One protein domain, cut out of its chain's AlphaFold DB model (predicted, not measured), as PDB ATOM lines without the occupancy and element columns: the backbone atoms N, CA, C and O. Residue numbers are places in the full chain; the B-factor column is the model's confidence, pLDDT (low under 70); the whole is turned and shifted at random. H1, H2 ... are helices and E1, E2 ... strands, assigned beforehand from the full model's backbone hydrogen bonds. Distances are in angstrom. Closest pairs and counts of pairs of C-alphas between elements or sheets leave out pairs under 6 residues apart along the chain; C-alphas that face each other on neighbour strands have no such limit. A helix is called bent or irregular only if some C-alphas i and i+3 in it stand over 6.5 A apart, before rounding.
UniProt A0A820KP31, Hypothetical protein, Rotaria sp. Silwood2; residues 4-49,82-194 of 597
ATOM      1  N   GLY A   4     102.520 115.505  77.486       86.00
ATOM      2  CA  GLY A   4     102.861 114.108  77.192       86.00
ATOM      3  C   GLY A   4     104.273 113.915  76.621       86.00
ATOM      4  O   GLY A   4     104.959 112.974  77.009       86.00
ATOM      5  N   LEU A   5     104.764 114.833  75.775       88.94
ATOM      6  CA  LEU A   5     106.121 114.750  75.213       88.94
ATOM      7  C   LEU A   5     107.223 115.101  76.234       88.94
ATOM      8  O   LEU A   5     108.317 114.543  76.144       88.94
ATOM      9  N   LYS A   6     106.948 115.953  77.238       90.62
ATOM     10  CA  LYS A   6     107.843 116.105  78.403       90.62
ATOM     11  C   LYS A   6     107.966 114.770  79.145       90.62
ATOM     12  O   LYS A   6     109.076 114.291  79.354       90.62
ATOM     13  N   PHE A   7     106.835 114.152  79.493       92.69
ATOM     14  CA  PHE A   7     106.812 112.889  80.237       92.69
ATOM     15  C   PHE A   7     107.433 111.716  79.466       92.69
ATOM     16  O   PHE A   7     108.188 110.950  80.055       92.69
ATOM     17  N   ALA A   8     107.226 111.619  78.150       93.31
ATOM     18  CA  ALA A   8     107.901 110.622  77.315       93.31
ATOM     19  C   ALA A   8     109.438 110.765  77.354       93.31
ATOM     20  O   ALA A   8     110.147 109.771  77.494       93.31
ATOM     21  N   ARG A   9     109.967 112.000  77.315       94.12
ATOM     22  CA  ARG A   9     111.414 112.260  77.454       94.12
ATOM     23  C   ARG A   9     111.946 111.992  78.866       94.12
ATOM     24  O   ARG A   9     113.104 111.602  79.001       94.12
ATOM     25  N   LEU A  10     111.129 112.187  79.905       95.00
ATOM     26  CA  LEU A  10     111.479 111.787  81.273       95.00
ATOM     27  C   LEU A  10     111.538 110.264  81.407       95.00
ATOM     28  O   LEU A  10     112.513 109.755  81.954       95.00
ATOM     29  N   LEU A  11     110.569 109.535  80.844       96.00
ATOM     30  CA  LEU A  11     110.585 108.072  80.824       96.00
ATOM     31  C   LEU A  11     111.839 107.546  80.110       96.00
ATOM     32  O   LEU A  11     112.597 106.800  80.712       96.00
ATOM     33  N   GLN A  12     112.169 108.067  78.922       96.69
ATOM     34  CA  GLN A  12     113.423 107.764  78.203       96.69
ATOM     35  C   GLN A  12     114.713 108.147  78.960       96.69
ATOM     36  O   GLN A  12     115.816 107.792  78.534       96.69
ATOM     37  N   ARG A  13     114.637 108.934  80.040       96.19
ATOM     38  CA  ARG A  13     115.777 109.218  80.929       96.19
ATOM     39  C   ARG A  13     115.848 108.194  82.061       96.19
ATOM     40  O   ARG A  13     116.918 107.639  82.283       96.19
ATOM     41  N   LEU A  14     114.719 107.922  82.716       96.69
ATOM     42  CA  LEU A  14     114.584 106.913  83.774       96.69
ATOM     43  C   LEU A  14     114.931 105.507  83.244       96.69
ATOM     44  O   LEU A  14     115.665 104.765  83.887       96.69
ATOM     45  N   GLU A  15     114.496 105.192  82.022       96.50
ATOM     46  CA  GLU A  15     114.792 103.962  81.283       96.50
ATOM     47  C   GLU A  15     116.298 103.734  81.118       96.50
ATOM     48  O   GLU A  15     116.799 102.682  81.504       96.50
ATOM     49  N   ARG A  16     117.053 104.739  80.651       95.44
ATOM     50  CA  ARG A  16     118.521 104.648  80.527       95.44
ATOM     51  C   ARG A  16     119.220 104.526  81.880       95.44
ATOM     52  O   ARG A  16     120.149 103.736  82.008       95.44
ATOM     53  N   CYS A  17     118.753 105.237  82.906       94.81
ATOM     54  CA  CYS A  17     119.266 105.056  84.266       94.81
ATOM     55  C   CYS A  17     118.997 103.631  84.792       94.81
ATOM     56  O   CYS A  17     119.846 103.071  85.480       94.81
ATOM     57  N   SER A  18     117.888 102.987  84.396       93.19
ATOM     58  CA  SER A  18     117.601 101.577  84.720       93.19
ATOM     59  C   SER A  18     118.606 100.580  84.128       93.19
ATOM     60  O   SER A  18     118.698  99.450  84.600       93.19
ATOM     61  N   GLU A  19     119.403 100.965  83.132       92.25
ATOM     62  CA  GLU A  19     120.426 100.094  82.539       92.25
ATOM     63  C   GLU A  19     121.772 100.176  83.277       92.25
ATOM     64  O   GLU A  19     122.625  99.300  83.115       92.25
ATOM     65  N   SER A  20     121.947 101.176  84.148       92.31
ATOM     66  CA  SER A  20     123.172 101.382  84.921       92.31
ATOM     67  C   SER A  20     123.411 100.303  85.990       92.31
ATOM     68  O   SER A  20     122.510  99.605  86.473       92.31
ATOM     69  N   ILE A  21     124.672 100.205  86.418       84.69
ATOM     70  CA  ILE A  21     125.075  99.464  87.620       84.69
ATOM     71  C   ILE A  21     124.599 100.210  88.878       84.69
ATOM     72  O   ILE A  21     124.157  99.567  89.827       84.69
ATOM     73  N   MET A  22     124.618 101.549  88.855       88.69
ATOM     74  CA  MET A  22     124.192 102.435  89.952       88.69
ATOM     75  C   MET A  22     122.747 102.930  89.762       88.69
ATOM     76  O   MET A  22     122.395 104.039  90.157       88.69
ATOM     77  N   TYR A  23     121.907 102.107  89.124       91.25
ATOM     78  CA  TYR A  23     120.582 102.501  88.643       91.25
ATOM     79  C   TYR A  23     119.695 103.155  89.708       91.25
ATOM     80  O   TYR A  23     119.054 104.156  89.415       91.25
ATOM     81  N   HIS A  24     119.678 102.640  90.942       92.06
ATOM     82  CA  HIS A  24     118.847 103.197  92.009       92.06
ATOM     83  C   HIS A  24     119.202 104.669  92.299       92.06
ATOM     84  O   HIS A  24     118.321 105.527  92.256       92.06
ATOM     85  N   ASP A  25     120.485 104.979  92.515       92.31
ATOM     86  CA  ASP A  25     120.951 106.339  92.825       92.31
ATOM     87  C   ASP A  25     120.693 107.308  91.661       92.31
ATOM     88  O   ASP A  25     120.277 108.453  91.862       92.31
ATOM     89  N   GLU A  26     120.891 106.840  90.425       94.81
ATOM     90  CA  GLU A  26     120.621 107.625  89.222       94.81
ATOM     91  C   GLU A  26     119.128 107.930  89.049       94.81
ATOM     92  O   GLU A  26     118.761 109.092  88.867       94.81
ATOM     93  N   ILE A  27     118.254 106.920  89.134       94.44
ATOM     94  CA  ILE A  27     116.804 107.107  88.985       94.44
ATOM     95  C   ILE A  27     116.279 107.996  90.125       94.44
ATOM     96  O   ILE A  27     115.502 108.914  89.864       94.44
ATOM     97  N   ASN A  28     116.754 107.808  91.362       94.44
ATOM     98  CA  ASN A  28     116.407 108.657  92.505       94.44
ATOM     99  C   ASN A  28     116.824 110.122  92.259       94.44
ATOM    100  O   ASN A  28     115.992 111.023  92.362       94.44
ATOM    101  N   SER A  29     118.057 110.368  91.796       94.50
ATOM    102  CA  SER A  29     118.525 111.705  91.392       94.50
ATOM    103  C   SER A  29     117.648 112.342  90.303       94.50
ATOM    104  O   SER A  29     117.309 113.527  90.389       94.50
ATOM    105  N   VAL A  30     117.198 111.565  89.309       94.06
ATOM    106  CA  VAL A  30     116.239 112.041  88.297       94.06
ATOM    107  C   VAL A  30     114.869 112.344  88.919       94.06
ATOM    108  O   VAL A  30     114.293 113.383  88.602       94.06
ATOM    109  N   VAL A  31     114.358 111.517  89.834       93.75
ATOM    110  CA  VAL A  31     113.086 111.759  90.541       93.75
ATOM    111  C   VAL A  31     113.132 113.044  91.372       93.75
ATOM    112  O   VAL A  31     112.200 113.843  91.274       93.75
ATOM    113  N   GLN A  32     114.207 113.308  92.126       92.94
ATOM    114  CA  GLN A  32     114.323 114.568  92.878       92.94
ATOM    115  C   GLN A  32     114.399 115.788  91.940       92.94
ATOM    116  O   GLN A  32     113.782 116.813  92.224       92.94
ATOM    117  N   GLN A  33     115.065 115.671  90.784       91.19
ATOM    118  CA  GLN A  33     115.056 116.724  89.757       91.19
ATOM    119  C   GLN A  33     113.653 116.960  89.177       91.19
ATOM    120  O   GLN A  33     113.280 118.106  88.949       91.19
ATOM    121  N   ILE A  34     112.847 115.912  88.957       90.19
ATOM    122  CA  ILE A  34     111.469 116.067  88.456       90.19
ATOM    123  C   ILE A  34     110.564 116.729  89.512       90.19
ATOM    124  O   ILE A  34     109.733 117.559  89.149       90.19
ATOM    125  N   LYS A  35     110.752 116.445  90.811       87.94
ATOM    126  CA  LYS A  35     110.012 117.119  91.902       87.94
ATOM    127  C   LYS A  35     110.225 118.633  91.944       87.94
ATOM    128  O   LYS A  35     109.329 119.358  92.358       87.94
ATOM    129  N   GLN A  36     111.380 119.117  91.491       86.75
ATOM    130  CA  GLN A  36     111.681 120.550  91.402       86.75
ATOM    131  C   GLN A  36     111.019 121.228  90.183       86.75
ATOM    132  O   GLN A  36     111.100 122.443  90.032       86.75
ATOM    133  N   MET A  37     110.353 120.475  89.297       85.69
ATOM    134  CA  MET A  37     109.707 121.010  88.094       85.69
ATOM    135  C   MET A  37     108.210 121.255  88.326       85.69
ATOM    136  O   MET A  37     107.373 120.413  87.998       85.69
ATOM    137  N   GLU A  38     107.849 122.447  88.809       73.19
ATOM    138  CA  GLU A  38     106.449 122.867  89.038       73.19
ATOM    139  C   GLU A  38     105.534 122.598  87.827       73.19
ATOM    140  O   GLU A  38     104.442 122.048  87.966       73.19
ATOM    141  N   SER A  39     106.026 122.861  86.606       69.69
ATOM    142  CA  SER A  39     105.305 122.607  85.340       69.69
ATOM    143  C   SER A  39     105.047 121.123  85.000       69.69
ATOM    144  O   SER A  39     104.589 120.811  83.895       69.69
ATOM    145  N   ILE A  40     105.399 120.218  85.916       72.75
ATOM    146  CA  ILE A  40     105.230 118.760  85.862       72.75
ATOM    147  C   ILE A  40     104.535 118.268  87.148       72.75
ATOM    148  O   ILE A  40     103.686 117.380  87.078       72.75
ATOM    149  N   MET A  41     104.819 118.892  88.299       74.56
ATOM    150  CA  MET A  41     104.238 118.574  89.615       74.56
ATOM    151  C   MET A  41     102.802 119.055  89.853       74.56
ATOM    152  O   MET A  41     102.272 118.830  90.938       74.56
ATOM    153  N   MET A  42     102.118 119.628  88.854       76.44
ATOM    154  CA  MET A  42     100.671 119.849  88.975       76.44
ATOM    155  C   MET A  42      99.945 118.532  89.332       76.44
ATOM    156  O   MET A  42     100.230 117.501  88.698       76.44
ATOM    157  N   PRO A  43      99.001 118.544  90.296       72.38
ATOM    158  CA  PRO A  43      98.179 117.386  90.625       72.38
ATOM    159  C   PRO A  43      97.418 116.837  89.413       72.38
ATOM    160  O   PRO A  43      97.084 117.561  88.471       72.38
ATOM    161  N   LEU A  44      97.135 115.536  89.441       82.75
ATOM    162  CA  LEU A  44      96.329 114.868  88.429       82.75
ATOM    163  C   LEU A  44      94.887 114.789  88.942       82.75
ATOM    164  O   LEU A  44      94.584 114.009  89.835       82.75
ATOM    165  N   GLN A  45      94.005 115.629  88.397       82.25
ATOM    166  CA  GLN A  45      92.579 115.598  88.730       82.25
ATOM    167  C   GLN A  45      91.931 114.372  88.074       82.25
ATOM    168  O   GLN A  45      91.746 114.341  86.855       82.25
ATOM    169  N   PHE A  46      91.620 113.357  88.880       88.00
ATOM    170  CA  PHE A  46      91.056 112.091  88.423       88.00
ATOM    171  C   PHE A  46      89.549 112.027  88.709       88.00
ATOM    172  O   PHE A  46      89.129 111.936  89.857       88.00
ATOM    173  N   HIS A  47      88.739 112.069  87.649       87.56
ATOM    174  CA  HIS A  47      87.279 111.964  87.716       87.56
ATOM    175  C   HIS A  47      86.825 110.834  86.772       87.56
ATOM    176  O   HIS A  47      86.582 111.096  85.594       87.56
ATOM    177  N   PRO A  48      86.801 109.571  87.235       89.56
ATOM    178  CA  PRO A  48      86.662 108.420  86.348       89.56
ATOM    179  C   PRO A  48      85.239 108.226  85.810       89.56
ATOM    180  O   PRO A  48      84.282 108.080  86.578       89.56
ATOM    181  N   ILE A  49      85.123 108.110  84.484       89.12
ATOM    182  CA  ILE A  49      83.930 107.587  83.814       89.12
ATOM    183  C   ILE A  49      83.841 106.092  84.123       89.12
ATOM    184  O   ILE A  49      84.678 105.308  83.693       89.12
ATOM    185  N   VAL A  82      91.349  97.584  75.944       95.62
ATOM    186  CA  VAL A  82      92.482  98.506  75.776       95.62
ATOM    187  C   VAL A  82      93.611  97.812  75.012       95.62
ATOM    188  O   VAL A  82      93.541  96.619  74.735       95.62
ATOM    189  N   LEU A  83      94.651  98.546  74.609       93.06
ATOM    190  CA  LEU A  83      95.737  97.947  73.831       93.06
ATOM    191  C   LEU A  83      96.473  96.868  74.646       93.06
ATOM    192  O   LEU A  83      96.883  97.116  75.779       93.06
ATOM    193  N   GLY A  84      96.668  95.694  74.041       88.75
ATOM    194  CA  GLY A  84      97.375  94.532  74.596       88.75
ATOM    195  C   GLY A  84      98.892  94.695  74.755       88.75
ATOM    196  O   GLY A  84      99.630  93.736  74.547       88.75
ATOM    197  N   ASP A  85      99.371  95.899  75.066       89.56
ATOM    198  CA  ASP A  85     100.779  96.192  75.322       89.56
ATOM    199  C   ASP A  85     101.077  96.242  76.835       89.56
ATOM    200  O   ASP A  85     100.177  96.231  77.679       89.56
ATOM    201  N   GLY A  86     102.351  96.365  77.216       91.25
ATOM    202  CA  GLY A  86     102.725  96.575  78.620       91.25
ATOM    203  C   GLY A  86     102.356  97.957  79.180       91.25
ATOM    204  O   GLY A  86     102.817  98.316  80.259       91.25
ATOM    205  N   ASN A  87     101.558  98.767  78.480       95.94
ATOM    206  CA  ASN A  87     100.965  99.990  79.017       95.94
ATOM    207  C   ASN A  87      99.502  99.795  79.427       95.94
ATOM    208  O   ASN A  87      98.933 100.732  79.983       95.94
ATOM    209  N   CYS A  88      98.901  98.622  79.192       97.38
ATOM    210  CA  CYS A  88      97.483  98.337  79.433       97.38
ATOM    211  C   CYS A  88      96.939  98.816  80.795       97.38
ATOM    212  O   CYS A  88      95.848  99.384  80.829       97.38
ATOM    213  N   LEU A  89      97.703  98.721  81.896       98.00
ATOM    214  CA  LEU A  89      97.313  99.297  83.196       98.00
ATOM    215  C   LEU A  89      97.091 100.818  83.108       98.00
ATOM    216  O   LEU A  89      96.051 101.338  83.502       98.00
ATOM    217  N   TYR A  90      98.058 101.545  82.553       97.38
ATOM    218  CA  TYR A  90      97.982 102.995  82.393       97.38
ATOM    219  C   TYR A  90      96.985 103.404  81.303       97.38
ATOM    220  O   TYR A  90      96.320 104.427  81.439       97.38
ATOM    221  N   GLN A  91      96.831 102.600  80.248       96.25
ATOM    222  CA  GLN A  91      95.835 102.834  79.206       96.25
ATOM    223  C   GLN A  91      94.406 102.631  79.732       96.25
ATOM    224  O   GLN A  91      93.516 103.394  79.360       96.25
ATOM    225  N   SER A  92      94.198 101.692  80.664       96.94
ATOM    226  CA  SER A  92      92.941 101.532  81.409       96.94
ATOM    227  C   SER A  92      92.558 102.826  82.135       96.94
ATOM    228  O   SER A  92      91.421 103.280  82.040       96.94
ATOM    229  N   ILE A  93      93.526 103.478  82.791       96.38
ATOM    230  CA  ILE A  93      93.318 104.785  83.430       96.38
ATOM    231  C   ILE A  93      93.056 105.893  82.401       96.38
ATOM    232  O   ILE A  93      92.159 106.699  82.620       96.38
ATOM    233  N   VAL A  94      93.783 105.948  81.277       94.69
ATOM    234  CA  VAL A  94      93.546 106.960  80.222       94.69
ATOM    235  C   VAL A  94      92.118 106.866  79.666       94.69
ATOM    236  O   VAL A  94      91.478 107.902  79.482       94.69
ATOM    237  N   VAL A  95      91.593 105.650  79.473       94.56
ATOM    238  CA  VAL A  95      90.189 105.418  79.086       94.56
ATOM    239  C   VAL A  95      89.230 105.899  80.179       94.56
ATOM    240  O   VAL A  95      88.352 106.708  79.891       94.56
ATOM    241  N   LEU A  96      89.444 105.505  81.442       94.31
ATOM    242  CA  LEU A  96      88.638 105.974  82.581       94.31
ATOM    243  C   LEU A  96      88.654 107.510  82.739       94.31
ATOM    244  O   LEU A  96      87.655 108.089  83.155       94.31
ATOM    245  N   MET A  97      89.763 108.185  82.410       91.31
ATOM    246  CA  MET A  97      89.875 109.650  82.462       91.31
ATOM    247  C   MET A  97      89.165 110.375  81.316       91.31
ATOM    248  O   MET A  97      88.831 111.548  81.483       91.31
ATOM    249  N   ASN A  98      89.033 109.740  80.145       84.31
ATOM    250  CA  ASN A  98      88.576 110.365  78.897       84.31
ATOM    251  C   ASN A  98      89.237 111.742  78.615       84.31
ATOM    252  O   ASN A  98      88.592 112.696  78.180       84.31
ATOM    253  N   ASN A  99      90.537 111.867  78.914       85.62
ATOM    254  CA  ASN A  99      91.282 113.125  78.822       85.62
ATOM    255  C   ASN A  99      92.493 112.975  77.880       85.62
ATOM    256  O   ASN A  99      93.508 112.406  78.292       85.62
ATOM    257  N   PRO A 100      92.450 113.525  76.650       80.88
ATOM    258  CA  PRO A 100      93.501 113.335  75.647       80.88
ATOM    259  C   PRO A 100      94.825 114.052  75.972       80.88
ATOM    260  O   PRO A 100      95.801 113.902  75.237       80.88
ATOM    261  N   LEU A 101      94.889 114.847  77.049       86.06
ATOM    262  CA  LEU A 101      96.114 115.527  77.486       86.06
ATOM    263  C   LEU A 101      96.986 114.672  78.420       86.06
ATOM    264  O   LEU A 101      98.156 115.015  78.623       86.06
ATOM    265  N   VAL A 102      96.437 113.592  78.987       90.19
ATOM    266  CA  VAL A 102      97.145 112.651  79.869       90.19
ATOM    267  C   VAL A 102      97.550 111.418  79.066       90.19
ATOM    268  O   VAL A 102      96.757 110.872  78.307       90.19
ATOM    269  N   THR A 103      98.796 110.969  79.225       93.31
ATOM    270  CA  THR A 103      99.330 109.808  78.498       93.31
ATOM    271  C   THR A 103      99.752 108.694  79.451       93.31
ATOM    272  O   THR A 103     100.114 108.947  80.603       93.31
ATOM    273  N   ALA A 104      99.798 107.457  78.949       94.56
ATOM    274  CA  ALA A 104     100.329 106.318  79.698       94.56
ATOM    275  C   ALA A 104     101.759 106.569  80.226       94.56
ATOM    276  O   ALA A 104     102.087 106.183  81.347       94.56
ATOM    277  N   SER A 105     102.597 107.286  79.464       94.75
ATOM    278  CA  SER A 105     103.943 107.683  79.898       94.75
ATOM    279  C   SER A 105     103.935 108.674  81.069       94.75
ATOM    280  O   SER A 105     104.824 108.600  81.910       94.75
ATOM    281  N   GLU A 106     102.957 109.584  81.159       94.19
ATOM    282  CA  GLU A 106     102.811 110.452  82.337       94.19
ATOM    283  C   GLU A 106     102.440 109.640  83.581       94.19
ATOM    284  O   GLU A 106     103.080 109.787  84.623       94.19
ATOM    285  N   LEU A 107     101.447 108.757  83.466       95.69
ATOM    286  CA  LEU A 107     100.995 107.922  84.579       95.69
ATOM    287  C   LEU A 107     102.111 106.994  85.077       95.69
ATOM    288  O   LEU A 107     102.362 106.944  86.284       95.69
ATOM    289  N   ARG A 108     102.850 106.341  84.168       96.69
ATOM    290  CA  ARG A 108     104.031 105.538  84.520       96.69
ATOM    291  C   ARG A 108     105.080 106.380  85.247       96.69
ATOM    292  O   ARG A 108     105.502 105.989  86.327       96.69
ATOM    293  N   VAL A 109     105.466 107.551  84.729       95.94
ATOM    294  CA  VAL A 109     106.472 108.412  85.390       95.94
ATOM    295  C   VAL A 109     106.018 108.860  86.782       95.94
ATOM    296  O   VAL A 109     106.820 108.816  87.712       95.94
ATOM    297  N   ARG A 110     104.743 109.221  86.971       94.75
ATOM    298  CA  ARG A 110     104.205 109.532  88.309       94.75
ATOM    299  C   ARG A 110     104.262 108.319  89.247       94.75
ATOM    300  O   ARG A 110     104.641 108.474  90.402       94.75
ATOM    301  N   THR A 111     103.973 107.122  88.738       96.56
ATOM    302  CA  THR A 111     104.052 105.858  89.496       96.56
ATOM    303  C   THR A 111     105.501 105.520  89.891       96.56
ATOM    304  O   THR A 111     105.743 105.139  91.031       96.56
ATOM    305  N   ILE A 112     106.484 105.760  89.008       96.12
ATOM    306  CA  ILE A 112     107.925 105.651  89.321       96.12
ATOM    307  C   ILE A 112     108.310 106.615  90.454       96.12
ATOM    308  O   ILE A 112     108.991 106.228  91.403       96.12
ATOM    309  N   MET A 113     107.874 107.876  90.362       95.06
ATOM    310  CA  MET A 113     108.170 108.891  91.376       95.06
ATOM    311  C   MET A 113     107.565 108.545  92.738       95.06
ATOM    312  O   MET A 113     108.221 108.766  93.754       95.06
ATOM    313  N   GLU A 114     106.350 108.002  92.759       95.19
ATOM    314  CA  GLU A 114     105.664 107.542  93.968       95.19
ATOM    315  C   GLU A 114     106.401 106.358  94.617       95.19
ATOM    316  O   GLU A 114     106.807 106.456  95.777       95.19
ATOM    317  N   LEU A 115     106.683 105.295  93.849       95.69
ATOM    318  CA  LEU A 115     107.416 104.115  94.331       95.69
ATOM    319  C   LEU A 115     108.779 104.470  94.936       95.69
ATOM    320  O   LEU A 115     109.135 103.930  95.978       95.69
ATOM    321  N   ILE A 116     109.529 105.390  94.319       95.19
ATOM    322  CA  ILE A 116     110.857 105.806  94.802       95.19
ATOM    323  C   ILE A 116     110.766 106.785  95.977       95.19
ATOM    324  O   ILE A 116     111.625 106.778  96.856       95.19
ATOM    325  N   THR A 117     109.736 107.633  96.032       94.06
ATOM    326  CA  THR A 117     109.558 108.568  97.158       94.06
ATOM    327  C   THR A 117     109.195 107.830  98.440       94.06
ATOM    328  O   THR A 117     109.715 108.167  99.501       94.06
ATOM    329  N   ASN A 118     108.353 106.803  98.325       94.75
ATOM    330  CA  ASN A 118     107.810 106.051  99.449       94.75
ATOM    331  C   ASN A 118     108.307 104.589  99.460       94.75
ATOM    332  O   ASN A 118     107.616 103.701  99.959       94.75
ATOM    333  N   GLU A 119     109.514 104.320  98.943       93.75
ATOM    334  CA  GLU A 119     110.060 102.960  98.759       93.75
ATOM    335  C   GLU A 119     109.996 102.123 100.043       93.75
ATOM    336  O   GLU A 119     109.516 100.993 100.024       93.75
ATOM    337  N   ASN A 120     110.379 102.703 101.185       94.19
ATOM    338  CA  ASN A 120     110.307 102.039 102.490       94.19
ATOM    339  C   ASN A 120     108.884 101.587 102.867       94.19
ATOM    340  O   ASN A 120     108.729 100.571 103.541       94.19
ATOM    341  N   TYR A 121     107.837 102.305 102.452       94.94
ATOM    342  CA  TYR A 121     106.452 101.882 102.676       94.94
ATOM    343  C   TYR A 121     106.097 100.682 101.785       94.94
ATOM    344  O   TYR A 121     105.622  99.660 102.294       94.94
ATOM    345  N   TYR A 122     106.388 100.763 100.483       95.44
ATOM    346  CA  TYR A 122     106.091  99.687  99.533       95.44
ATOM    347  C   TYR A 122     106.873  98.404  99.851       95.44
ATOM    348  O   TYR A 122     106.285  97.323  99.921       95.44
ATOM    349  N   GLN A 123     108.169  98.530 100.142       93.69
ATOM    350  CA  GLN A 123     109.059  97.434 100.519       93.69
ATOM    351  C   GLN A 123     108.595  96.741 101.809       93.69
ATOM    352  O   GLN A 123     108.577  95.511 101.861       93.69
ATOM    353  N   ASN A 124     108.181  97.487 102.838       94.12
ATOM    354  CA  ASN A 124     107.709  96.886 104.092       94.12
ATOM    355  C   ASN A 124     106.306  96.265 103.974       94.12
ATOM    356  O   ASN A 124     106.036  95.255 104.618       94.12
ATOM    357  N   THR A 125     105.425  96.827 103.141       93.12
ATOM    358  CA  THR A 125     104.034  96.354 103.007       93.12
ATOM    359  C   THR A 125     103.912  95.154 102.060       93.12
ATOM    360  O   THR A 125     103.254  94.164 102.395       93.12
ATOM    361  N   TYR A 126     104.556  95.206 100.887       92.75
ATOM    362  CA  TYR A 126     104.260  94.293  99.775       92.75
ATOM    363  C   TYR A 126     105.361  93.275  99.444       92.75
ATOM    364  O   TYR A 126     105.060  92.252  98.823       92.75
ATOM    365  N   SER A 127     106.617  93.481  99.865       91.81
ATOM    366  CA  SER A 127     107.734  92.650  99.373       91.81
ATOM    367  C   SER A 127     107.658  91.164  99.741       91.81
ATOM    368  O   SER A 127     108.189  90.320  99.018       91.81
ATOM    369  N   GLN A 128     106.934  90.824 100.810       89.62
ATOM    370  CA  GLN A 128     106.628  89.442 101.192       89.62
ATOM    371  C   GLN A 128     105.751  88.689 100.171       89.62
ATOM    372  O   GLN A 128     105.771  87.458 100.154       89.62
ATOM    373  N   TYR A 129     105.000  89.406  99.326       86.94
ATOM    374  CA  TYR A 129     104.118  88.833  98.304       86.94
ATOM    375  C   TYR A 129     104.754  88.849  96.907       86.94
ATOM    376  O   TYR A 129     104.660  87.859  96.186       86.94
ATOM    377  N   VAL A 130     105.409  89.958  96.538       86.81
ATOM    378  CA  VAL A 130     105.871  90.232  95.158       86.81
ATOM    379  C   VAL A 130     107.387  90.404  94.995       86.81
ATOM    380  O   VAL A 130     107.868  90.607  93.884       86.81
ATOM    381  N   GLY A 131     108.172  90.256  96.064       89.44
ATOM    382  CA  GLY A 131     109.625  90.452  96.024       89.44
ATOM    383  C   GLY A 131     110.047  91.914  96.227       89.44
ATOM    384  O   GLY A 131     109.205  92.768  96.502       89.44
ATOM    385  N   PRO A 132     111.354  92.217  96.180       90.19
ATOM    386  CA  PRO A 132     111.878  93.515  96.595       90.19
ATOM    387  C   PRO A 132     111.525  94.638  95.608       90.19
ATOM    388  O   PRO A 132     111.412  94.421  94.401       90.19
ATOM    389  N   THR A 133     111.348  95.847  96.142       91.75
ATOM    390  CA  THR A 133     110.892  97.023  95.386       91.75
ATOM    391  C   THR A 133     111.938  97.529  94.386       91.75
ATOM    392  O   THR A 133     111.555  98.093  93.367       91.75
ATOM    393  N   ASP A 134     113.233  97.254  94.586       89.12
ATOM    394  CA  ASP A 134     114.308  97.661  93.666       89.12
ATOM    395  C   ASP A 134     114.167  97.015  92.272       89.12
ATOM    396  O   ASP A 134     114.303  97.689  91.249       89.12
ATOM    397  N   ILE A 135     113.801  95.728  92.223       89.81
ATOM    398  CA  ILE A 135     113.509  95.000  90.978       89.81
ATOM    399  C   ILE A 135     112.281  95.595  90.277       89.81
ATOM    400  O   ILE A 135     112.314  95.778  89.059       89.81
ATOM    401  N   ALA A 136     111.225  95.923  91.030       90.75
ATOM    402  CA  ALA A 136     110.017  96.541  90.482       90.75
ATOM    403  C   ALA A 136     110.332  97.922  89.893       90.75
ATOM    404  O   ALA A 136     110.124  98.129  88.701       90.75
ATOM    405  N   VAL A 137     110.972  98.803  90.678       92.75
ATOM    406  CA  VAL A 137     111.474 100.129  90.268       92.75
ATOM    407  C   VAL A 137     112.347 100.050  89.009       92.75
ATOM    408  O   VAL A 137     112.243 100.903  88.125       92.75
ATOM    409  N   LYS A 138     113.174  99.007  88.875       93.38
ATOM    410  CA  LYS A 138     113.983  98.779  87.672       93.38
ATOM    411  C   LYS A 138     113.147  98.395  86.447       93.38
ATOM    412  O   LYS A 138     113.457  98.843  85.346       93.38
ATOM    413  N   ALA A 139     112.114  97.572  86.625       93.44
ATOM    414  CA  ALA A 139     111.241  97.112  85.548       93.44
ATOM    415  C   ALA A 139     110.307  98.226  85.042       93.44
ATOM    416  O   ALA A 139     110.283  98.495  83.841       93.44
ATOM    417  N   ILE A 140     109.610  98.925  85.946       94.88
ATOM    418  CA  ILE A 140     108.677 100.020  85.621       94.88
ATOM    419  C   ILE A 140     109.350 101.174  84.861       94.88
ATOM    420  O   ILE A 140     108.692 101.845  84.071       94.88
ATOM    421  N   CYS A 141     110.655 101.405  85.048       95.81
ATOM    422  CA  CYS A 141     111.384 102.450  84.322       95.81
ATOM    423  C   CYS A 141     111.475 102.209  82.810       95.81
ATOM    424  O   CYS A 141     111.698 103.169  82.073       95.81
ATOM    425  N   LYS A 142     111.297 100.970  82.341       94.94
ATOM    426  CA  LYS A 142     111.295 100.641  80.914       94.94
ATOM    427  C   LYS A 142     109.902 100.812  80.319       94.94
ATOM    428  O   LYS A 142     108.897 100.394  80.900       94.94
ATOM    429  N   ASN A 143     109.823 101.430  79.149       92.94
ATOM    430  CA  ASN A 143     108.548 101.629  78.476       92.94
ATOM    431  C   ASN A 143     108.008 100.287  77.948       92.94
ATOM    432  O   ASN A 143     108.779  99.402  77.591       92.94
ATOM    433  N   TYR A 144     106.683 100.128  77.904       93.38
ATOM    434  CA  TYR A 144     106.015  98.867  77.538       93.38
ATOM    435  C   TYR A 144     106.379  97.629  78.393       93.38
ATOM    436  O   TYR A 144     106.013  96.518  78.016       93.38
ATOM    437  N   MET A 145     107.027  97.776  79.558       94.56
ATOM    438  CA  MET A 145     107.076  96.689  80.546       94.56
ATOM    439  C   MET A 145     105.719  96.533  81.230       94.56
ATOM    440  O   MET A 145     105.172  97.514  81.745       94.56
ATOM    441  N   PHE A 146     105.213  95.293  81.249       94.75
ATOM    442  CA  PHE A 146     104.002  94.915  81.977       94.75
ATOM    443  C   PHE A 146     104.107  95.309  83.456       94.75
ATOM    444  O   PHE A 146     105.188  95.294  84.044       94.75
ATOM    445  N   SER A 147     102.976  95.719  84.022       94.50
ATOM    446  CA  SER A 147     102.872  96.261  85.377       94.50
ATOM    447  C   SER A 147     102.447  95.176  86.364       94.50
ATOM    448  O   SER A 147     101.695  94.279  86.003       94.50
ATOM    449  N   GLU A 148     102.899  95.262  87.608       91.44
ATOM    450  CA  GLU A 148     102.604  94.288  88.654       91.44
ATOM    451  C   GLU A 148     101.847  94.961  89.818       91.44
ATOM    452  O   GLU A 148     101.292  96.058  89.713       91.44
ATOM    453  N   LEU A 149     101.776  94.275  90.959       93.81
ATOM    454  CA  LEU A 149     101.057  94.729  92.150       93.81
ATOM    455  C   LEU A 149     101.564  96.073  92.709       93.81
ATOM    456  O   LEU A 149     100.775  96.858  93.235       93.81
ATOM    457  N   TYR A 150     102.875  96.333  92.606       96.25
ATOM    458  CA  TYR A 150     103.494  97.582  93.063       96.25
ATOM    459  C   TYR A 150     102.957  98.781  92.283       96.25
ATOM    460  O   TYR A 150     102.626  99.807  92.876       96.25
ATOM    461  N   GLU A 151     102.820  98.630  90.969       96.69
ATOM    462  CA  GLU A 151     102.306  99.656  90.078       96.69
ATOM    463  C   GLU A 151     100.851  99.984  90.413       96.69
ATOM    464  O   GLU A 151     100.521 101.159  90.487       96.69
ATOM    465  N   ILE A 152      99.999  98.989  90.697       97.12
ATOM    466  CA  ILE A 152      98.606  99.226  91.127       97.12
ATOM    467  C   ILE A 152      98.558  99.957  92.477       97.12
ATOM    468  O   ILE A 152      97.823 100.936  92.623       97.12
ATOM    469  N   ALA A 153      99.358  99.520  93.456       96.31
ATOM    470  CA  ALA A 153      99.402 100.132  94.785       96.31
ATOM    471  C   ALA A 153      99.879 101.596  94.740       96.31
ATOM    472  O   ALA A 153      99.285 102.463  95.381       96.31
ATOM    473  N   ALA A 154     100.909 101.892  93.946       96.69
ATOM    474  CA  ALA A 154     101.402 103.251  93.752       96.69
ATOM    475  C   ALA A 154     100.463 104.107  92.890       96.69
ATOM    476  O   ALA A 154     100.253 105.282  93.185       96.69
ATOM    477  N   LEU A 155      99.828 103.532  91.866       96.12
ATOM    478  CA  LEU A 155      98.860 104.225  91.015       96.12
ATOM    479  C   LEU A 155      97.605 104.647  91.800       96.12
ATOM    480  O   LEU A 155      97.088 105.734  91.566       96.12
ATOM    481  N   CYS A 156      97.180 103.859  92.794       95.25
ATOM    482  CA  CYS A 156      96.149 104.243  93.767       95.25
ATOM    483  C   CYS A 156      96.499 105.566  94.484       95.25
ATOM    484  O   CYS A 156      95.697 106.503  94.509       95.25
ATOM    485  N   ASN A 157      97.738 105.688  94.976       93.88
ATOM    486  CA  ASN A 157      98.247 106.909  95.609       93.88
ATOM    487  C   ASN A 157      98.430 108.070  94.612       93.88
ATOM    488  O   ASN A 157      98.085 109.205  94.936       93.88
ATOM    489  N   VAL A 158      98.890 107.807  93.384       93.81
ATOM    490  CA  VAL A 158      99.035 108.820  92.316       93.81
ATOM    491  C   VAL A 158      97.688 109.402  91.868       93.81
ATOM    492  O   VAL A 158      97.620 110.589  91.542       93.81
ATOM    493  N   LEU A 159      96.634 108.582  91.824       92.69
ATOM    494  CA  LEU A 159      95.286 108.991  91.412       92.69
ATOM    495  C   LEU A 159      94.420 109.507  92.569       92.69
ATOM    496  O   LEU A 159      93.371 110.090  92.303       92.69
ATOM    497  N   GLN A 160      94.829 109.285  93.825       91.81
ATOM    498  CA  GLN A 160      94.051 109.614  95.030       91.81
ATOM    499  C   GLN A 160      92.623 109.020  94.989       91.81
ATOM    500  O   GLN A 160      91.642 109.631  95.413       91.81
ATOM    501  N   CYS A 161      92.512 107.799  94.459       92.38
ATOM    502  CA  CYS A 161      91.259 107.093  94.199       92.38
ATOM    503  C   CYS A 161      91.428 105.607  94.514       92.38
ATOM    504  O   CYS A 161      92.443 105.018  94.149       92.38
ATOM    505  N   ASN A 162      90.424 104.991  95.141       93.94
ATOM    506  CA  ASN A 162      90.468 103.564  95.450       93.94
ATOM    507  C   ASN A 162      90.484 102.732  94.160       93.94
ATOM    508  O   ASN A 162      89.724 103.014  93.226       93.94
ATOM    509  N   ILE A 163      91.311 101.684  94.134       96.19
ATOM    510  CA  ILE A 163      91.409 100.739  93.018       96.19
ATOM    511  C   ILE A 163      91.053  99.342  93.519       96.19
ATOM    512  O   ILE A 163      91.805  98.728  94.277       96.19
ATOM    513  N   ARG A 164      89.916  98.802  93.072       96.31
ATOM    514  CA  ARG A 164      89.617  97.377  93.210       96.31
ATOM    515  C   ARG A 164      90.409  96.613  92.154       96.31
ATOM    516  O   ARG A 164      90.054  96.596  90.978       96.31
ATOM    517  N   SER A 165      91.472  95.958  92.596       97.56
ATOM    518  CA  SER A 165      92.169  94.951  91.807       97.56
ATOM    519  C   SER A 165      91.313  93.681  91.782       97.56
ATOM    520  O   SER A 165      90.891  93.200  92.837       97.56
ATOM    521  N   VAL A 166      91.009  93.167  90.589       97.56
ATOM    522  CA  VAL A 166      90.175  91.974  90.376       97.56
ATOM    523  C   VAL A 166      91.024  90.896  89.715       97.56
ATOM    524  O   VAL A 166      91.471  91.077  88.582       97.56
ATOM    525  N   TYR A 167      91.262  89.776  90.401       96.75
ATOM    526  CA  TYR A 167      92.106  88.688  89.879       96.75
ATOM    527  C   TYR A 167      91.291  87.389  89.705       96.75
ATOM    528  O   TYR A 167      90.751  86.882  90.701       96.75
ATOM    529  N   PRO A 168      91.211  86.819  88.480       96.19
ATOM    530  CA  PRO A 168      90.501  85.567  88.207       96.19
ATOM    531  C   PRO A 168      90.971  84.411  89.093       96.19
ATOM    532  O   PRO A 168      92.163  84.242  89.340       96.19
ATOM    533  N   LYS A 169      90.059  83.540  89.533       94.50
ATOM    534  CA  LYS A 169      90.349  82.386  90.407       94.50
ATOM    535  C   LYS A 169      90.988  81.199  89.669       94.50
ATOM    536  O   LYS A 169      90.790  80.043  90.030       94.50
ATOM    537  N   ILE A 170      91.792  81.503  88.656       92.62
ATOM    538  CA  ILE A 170      92.551  80.559  87.837       92.62
ATOM    539  C   ILE A 170      93.905  80.316  88.505       92.62
ATOM    540  O   ILE A 170      94.598  81.263  88.873       92.62
ATOM    541  N   ASP A 171      94.261  79.042  88.697       88.69
ATOM    542  CA  ASP A 171      95.480  78.585  89.389       88.69
ATOM    543  C   ASP A 171      95.694  79.260  90.766       88.69
ATOM    544  O   ASP A 171      96.817  79.437  91.242       88.69
ATOM    545  N   PHE A 172      94.593  79.658  91.414       86.94
ATOM    546  CA  PHE A 172      94.593  80.609  92.522       86.94
ATOM    547  C   PHE A 172      95.007  79.976  93.857       86.94
ATOM    548  O   PHE A 172      94.506  78.928  94.262       86.94
ATOM    549  N   HIS A 173      95.896  80.659  94.578       87.12
ATOM    550  CA  HIS A 173      96.433  80.236  95.873       87.12
ATOM    551  C   HIS A 173      96.182  81.307  96.946       87.12
ATOM    552  O   HIS A 173      96.119  82.488  96.629       87.12
ATOM    553  N   HIS A 174      96.122  80.938  98.234       84.56
ATOM    554  CA  HIS A 174      95.815  81.887  99.328       84.56
ATOM    555  C   HIS A 174      96.724  83.136  99.358       84.56
ATOM    556  O   HIS A 174      96.245  84.240  99.594       84.56
ATOM    557  N   TYR A 175      98.020  82.998  99.044       83.69
ATOM    558  CA  TYR A 175      98.942  84.143  98.984       83.69
ATOM    559  C   TYR A 175      98.624  85.130  97.845       83.69
ATOM    560  O   TYR A 175      99.065  86.274  97.893       83.69
ATOM    561  N   MET A 176      97.848  84.706  96.841       88.06
ATOM    562  CA  MET A 176      97.422  85.529  95.706       88.06
ATOM    563  C   MET A 176      96.230  86.437  96.051       88.06
ATOM    564  O   MET A 176      95.843  87.268  95.237       88.06
ATOM    565  N   ALA A 177      95.678  86.345  97.269       91.00
ATOM    566  CA  ALA A 177      94.595  87.211  97.741       91.00
ATOM    567  C   ALA A 177      94.920  88.713  97.648       91.00
ATOM    568  O   ALA A 177      94.019  89.506  97.409       91.00
ATOM    569  N   ILE A 178      96.193  89.113  97.760       93.69
ATOM    570  CA  ILE A 178      96.580  90.527  97.633       93.69
ATOM    571  C   ILE A 178      96.391  91.082  96.204       93.69
ATOM    572  O   ILE A 178      96.169  92.281  96.058       93.69
ATOM    573  N   TRP A 179      96.402  90.230  95.166       93.75
ATOM    574  CA  TRP A 179      96.082  90.622  93.783       93.75
ATOM    575  C   TRP A 179      94.568  90.811  93.557       93.75
ATOM    576  O   TRP A 179      94.181  91.489  92.610       93.75
ATOM    577  N   ASP A 180      93.705  90.254  94.414       94.81
ATOM    578  CA  ASP A 180      92.244  90.405  94.351       94.81
ATOM    579  C   ASP A 180      91.723  91.205  95.552       94.81
ATOM    580  O   ASP A 180      91.055  90.675  96.441       94.81
ATOM    581  N   ASN A 181      92.100  92.480  95.622       94.50
ATOM    582  CA  ASN A 181      91.896  93.301  96.809       94.50
ATOM    583  C   ASN A 181      91.556  94.759  96.465       94.50
ATOM    584  O   ASN A 181      91.819  95.244  95.363       94.50
ATOM    585  N   LEU A 182      90.984  95.473  97.434       94.75
ATOM    586  CA  LEU A 182      90.771  96.915  97.364       94.75
ATOM    587  C   LEU A 182      92.020  97.651  97.863       94.75
ATOM    588  O   LEU A 182      92.375  97.573  99.038       94.75
ATOM    589  N   PHE A 183      92.663  98.398  96.971       94.56
ATOM    590  CA  PHE A 183      93.713  99.349  97.312       94.56
ATOM    591  C   PHE A 183      93.067 100.700  97.625       94.56
ATOM    592  O   PHE A 183      92.187 101.154  96.893       94.56
ATOM    593  N   THR A 184      93.505 101.330  98.714       93.31
ATOM    594  CA  THR A 184      93.036 102.650  99.168       93.31
ATOM    595  C   THR A 184      94.232 103.602  99.264       93.31
ATOM    596  O   THR A 184      95.334 103.134  99.575       93.31
ATOM    597  N   PRO A 185      94.078 104.899  98.940       92.38
ATOM    598  CA  PRO A 185      95.178 105.851  98.987       92.38
ATOM    599  C   PRO A 185      95.547 106.205 100.435       92.38
ATOM    600  O   PRO A 185      94.757 106.021 101.363       92.38
ATOM    601  N   ILE A 186      96.751 106.742 100.624       87.62
ATOM    602  CA  ILE A 186      97.262 107.238 101.903       87.62
ATOM    603  C   ILE A 186      97.614 108.731 101.747       87.62
ATOM    604  O   ILE A 186      98.465 109.062 100.921       87.62
ATOM    605  N   PRO A 187      97.011 109.642 102.542       85.50
ATOM    606  CA  PRO A 187      95.922 109.392 103.489       85.50
ATOM    607  C   PRO A 187      94.628 108.930 102.783       85.50
ATOM    608  O   PRO A 187      94.433 109.251 101.610       85.50
ATOM    609  N   PRO A 188      93.724 108.210 103.478       81.88
ATOM    610  CA  PRO A 188      92.446 107.803 102.904       81.88
ATOM    611  C   PRO A 188      91.623 109.008 102.450       81.88
ATOM    612  O   PRO A 188      91.358 109.928 103.227       81.88
ATOM    613  N   VAL A 189      91.199 108.987 101.189       75.94
ATOM    614  CA  VAL A 189      90.344 110.018 100.599       75.94
ATOM    615  C   VAL A 189      88.884 109.617 100.793       75.94
ATOM    616  O   VAL A 189      88.511 108.477 100.525       75.94
ATOM    617  N   ASN A 190      88.034 110.568 101.190       62.03
ATOM    618  CA  ASN A 190      86.575 110.400 101.194       62.03
ATOM    619  C   ASN A 190      86.018 110.489  99.757       62.03
ATOM    620  O   ASN A 190      85.227 111.375  99.433       62.03
ATOM    621  N   SER A 191      86.486 109.610  98.869       60.34
ATOM    622  CA  SER A 191      86.093 109.546  97.464       60.34
ATOM    623  C   SER A 191      84.936 108.566  97.266       60.34
ATOM    624  O   SER A 191      85.041 107.376  97.546       60.34
ATOM    625  N   ASN A 192      83.827 109.058  96.709       61.97
ATOM    626  CA  ASN A 192      82.676 108.225  96.333       61.97
ATOM    627  C   ASN A 192      82.910 107.415  95.036       61.97
ATOM    628  O   ASN A 192      81.987 106.778  94.537       61.97
ATOM    629  N   CYS A 193      84.116 107.464  94.462       71.88
ATOM    630  CA  CYS A 193      84.505 106.730  93.261       71.88
ATOM    631  C   CYS A 193      85.532 105.639  93.596       71.88
ATOM    632  O   CYS A 193      86.578 105.911  94.186       71.88
ATOM    633  N   ASN A 194      85.240 104.414  93.155       89.69
ATOM    634  CA  ASN A 194      86.110 103.250  93.270       89.69
ATOM    635  C   ASN A 194      86.243 102.657  91.865       89.69
ATOM    636  O   ASN A 194      85.271 102.108  91.348       89.69
TER     637      ASN A 194
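This is residues 4 to 49 and 82 to 194 of the 597 residues of the protein "Hypothetical protein" of Rotaria sp. Silwood2 (UniProt A0A820KP31). Picture a rounded cluster of mostly crossed helices, with H5 and H8 crossing at its core and the hairpin of H1 and H2 covering the side of H5 away from H8. H7 runs beside H5, H4 packs on the first residues of H5, H6 packs on H7, and beyond H8 the strand E1 and the short helix H9 make the far side. The printed part has 159 residues with nine named helices and one named strand, in the order H1 to H8, E1, H9; its class is mostly helix. It is compact, with a radius of gyration of the C-alphas of 15.3 A and spans of 39 by 35 by 32 A.

Begin at H5, residues 104 to 117, the hub, touching five helices. H8, residues 149 to 159, touches it about perpendicular at 80 degrees; the closest C-alphas, Thr 111 and Leu 155, are 5.7 A apart. H7, residues 133 to 140, touches H5 at a shallow tilt of 15 degrees, opposite ways, closest at C-alphas 112 and 137, 6.6 A. H1, residues 4 to 17, touches residues 105 to 109 of H5 at a steep tilt of 49 degrees, the same way, closest at C-alphas 7 and 106, 5.1 A. H1 and H2, residues 23 to 35, form a hairpin with a shallow tilt of 26 degrees, closest at C-alphas 17 and 23, 5.2 A. H3, residues 38 to 41, and H2 only just touch, only at the corner, with 3 pairs of C-alphas within 8 A, the closest being 35 and 41, 6.4 A. H4, residues 88 to 97, touches H5, closest at C-alphas 90 and 104, 4.9 A. H6, residues 119 to 130, touches H7 about perpendicular at 86 degrees, closest at C-alphas 123 and 133, 5.5 A. H9, residues 174 to 179, only just touches H6, at residue 129 alone, with 3 pairs of C-alphas within 8 A; C-alphas 129 and 175 are closest, 7.0 A. E1, residues 162 to 166, pairs with no named strand, but its residues 163 to 164 pair antiparallel with residues 182 to 183. Every O i to N i+4 pair is within hydrogen-bond range in H2, H4, H5 and H7; H1 has 9 of 10, H6 6 of 8, H8 6 of 7 and H9 0 of 2, with 2 of 3 O i to N i+3 pairs, while H3 is too short for an i+4 pair.

Find C-alpha 104 at (100.329, 106.318, 79.698); H5 runs 19.9 A from there. H1 starts at C-alpha 4, (102.861, 114.108, 77.192), and runs 20.0 A; H2 runs 18.3 A and H8 15.4 A. H6 is irregular, with C-alphas 125 and 128 7.6 A apart, and H9 only just so, with 175 and 178 6.9 A apart; H9 ends at C-alpha 179, (96.082, 90.622, 93.783).

The C-alphas farthest apart, those of Glu 38 and Asp 171, are 45.6 A apart. Residues 50 to 81 are not printed; C-alphas 49 and 82 are 14.8 A apart across the cut. Of the links printed whole, none is long; residues 180 to 194 hold no named element. Mean pLDDT of the printed part is 91.0, with residue 39 and residues 190 to 192 under 70.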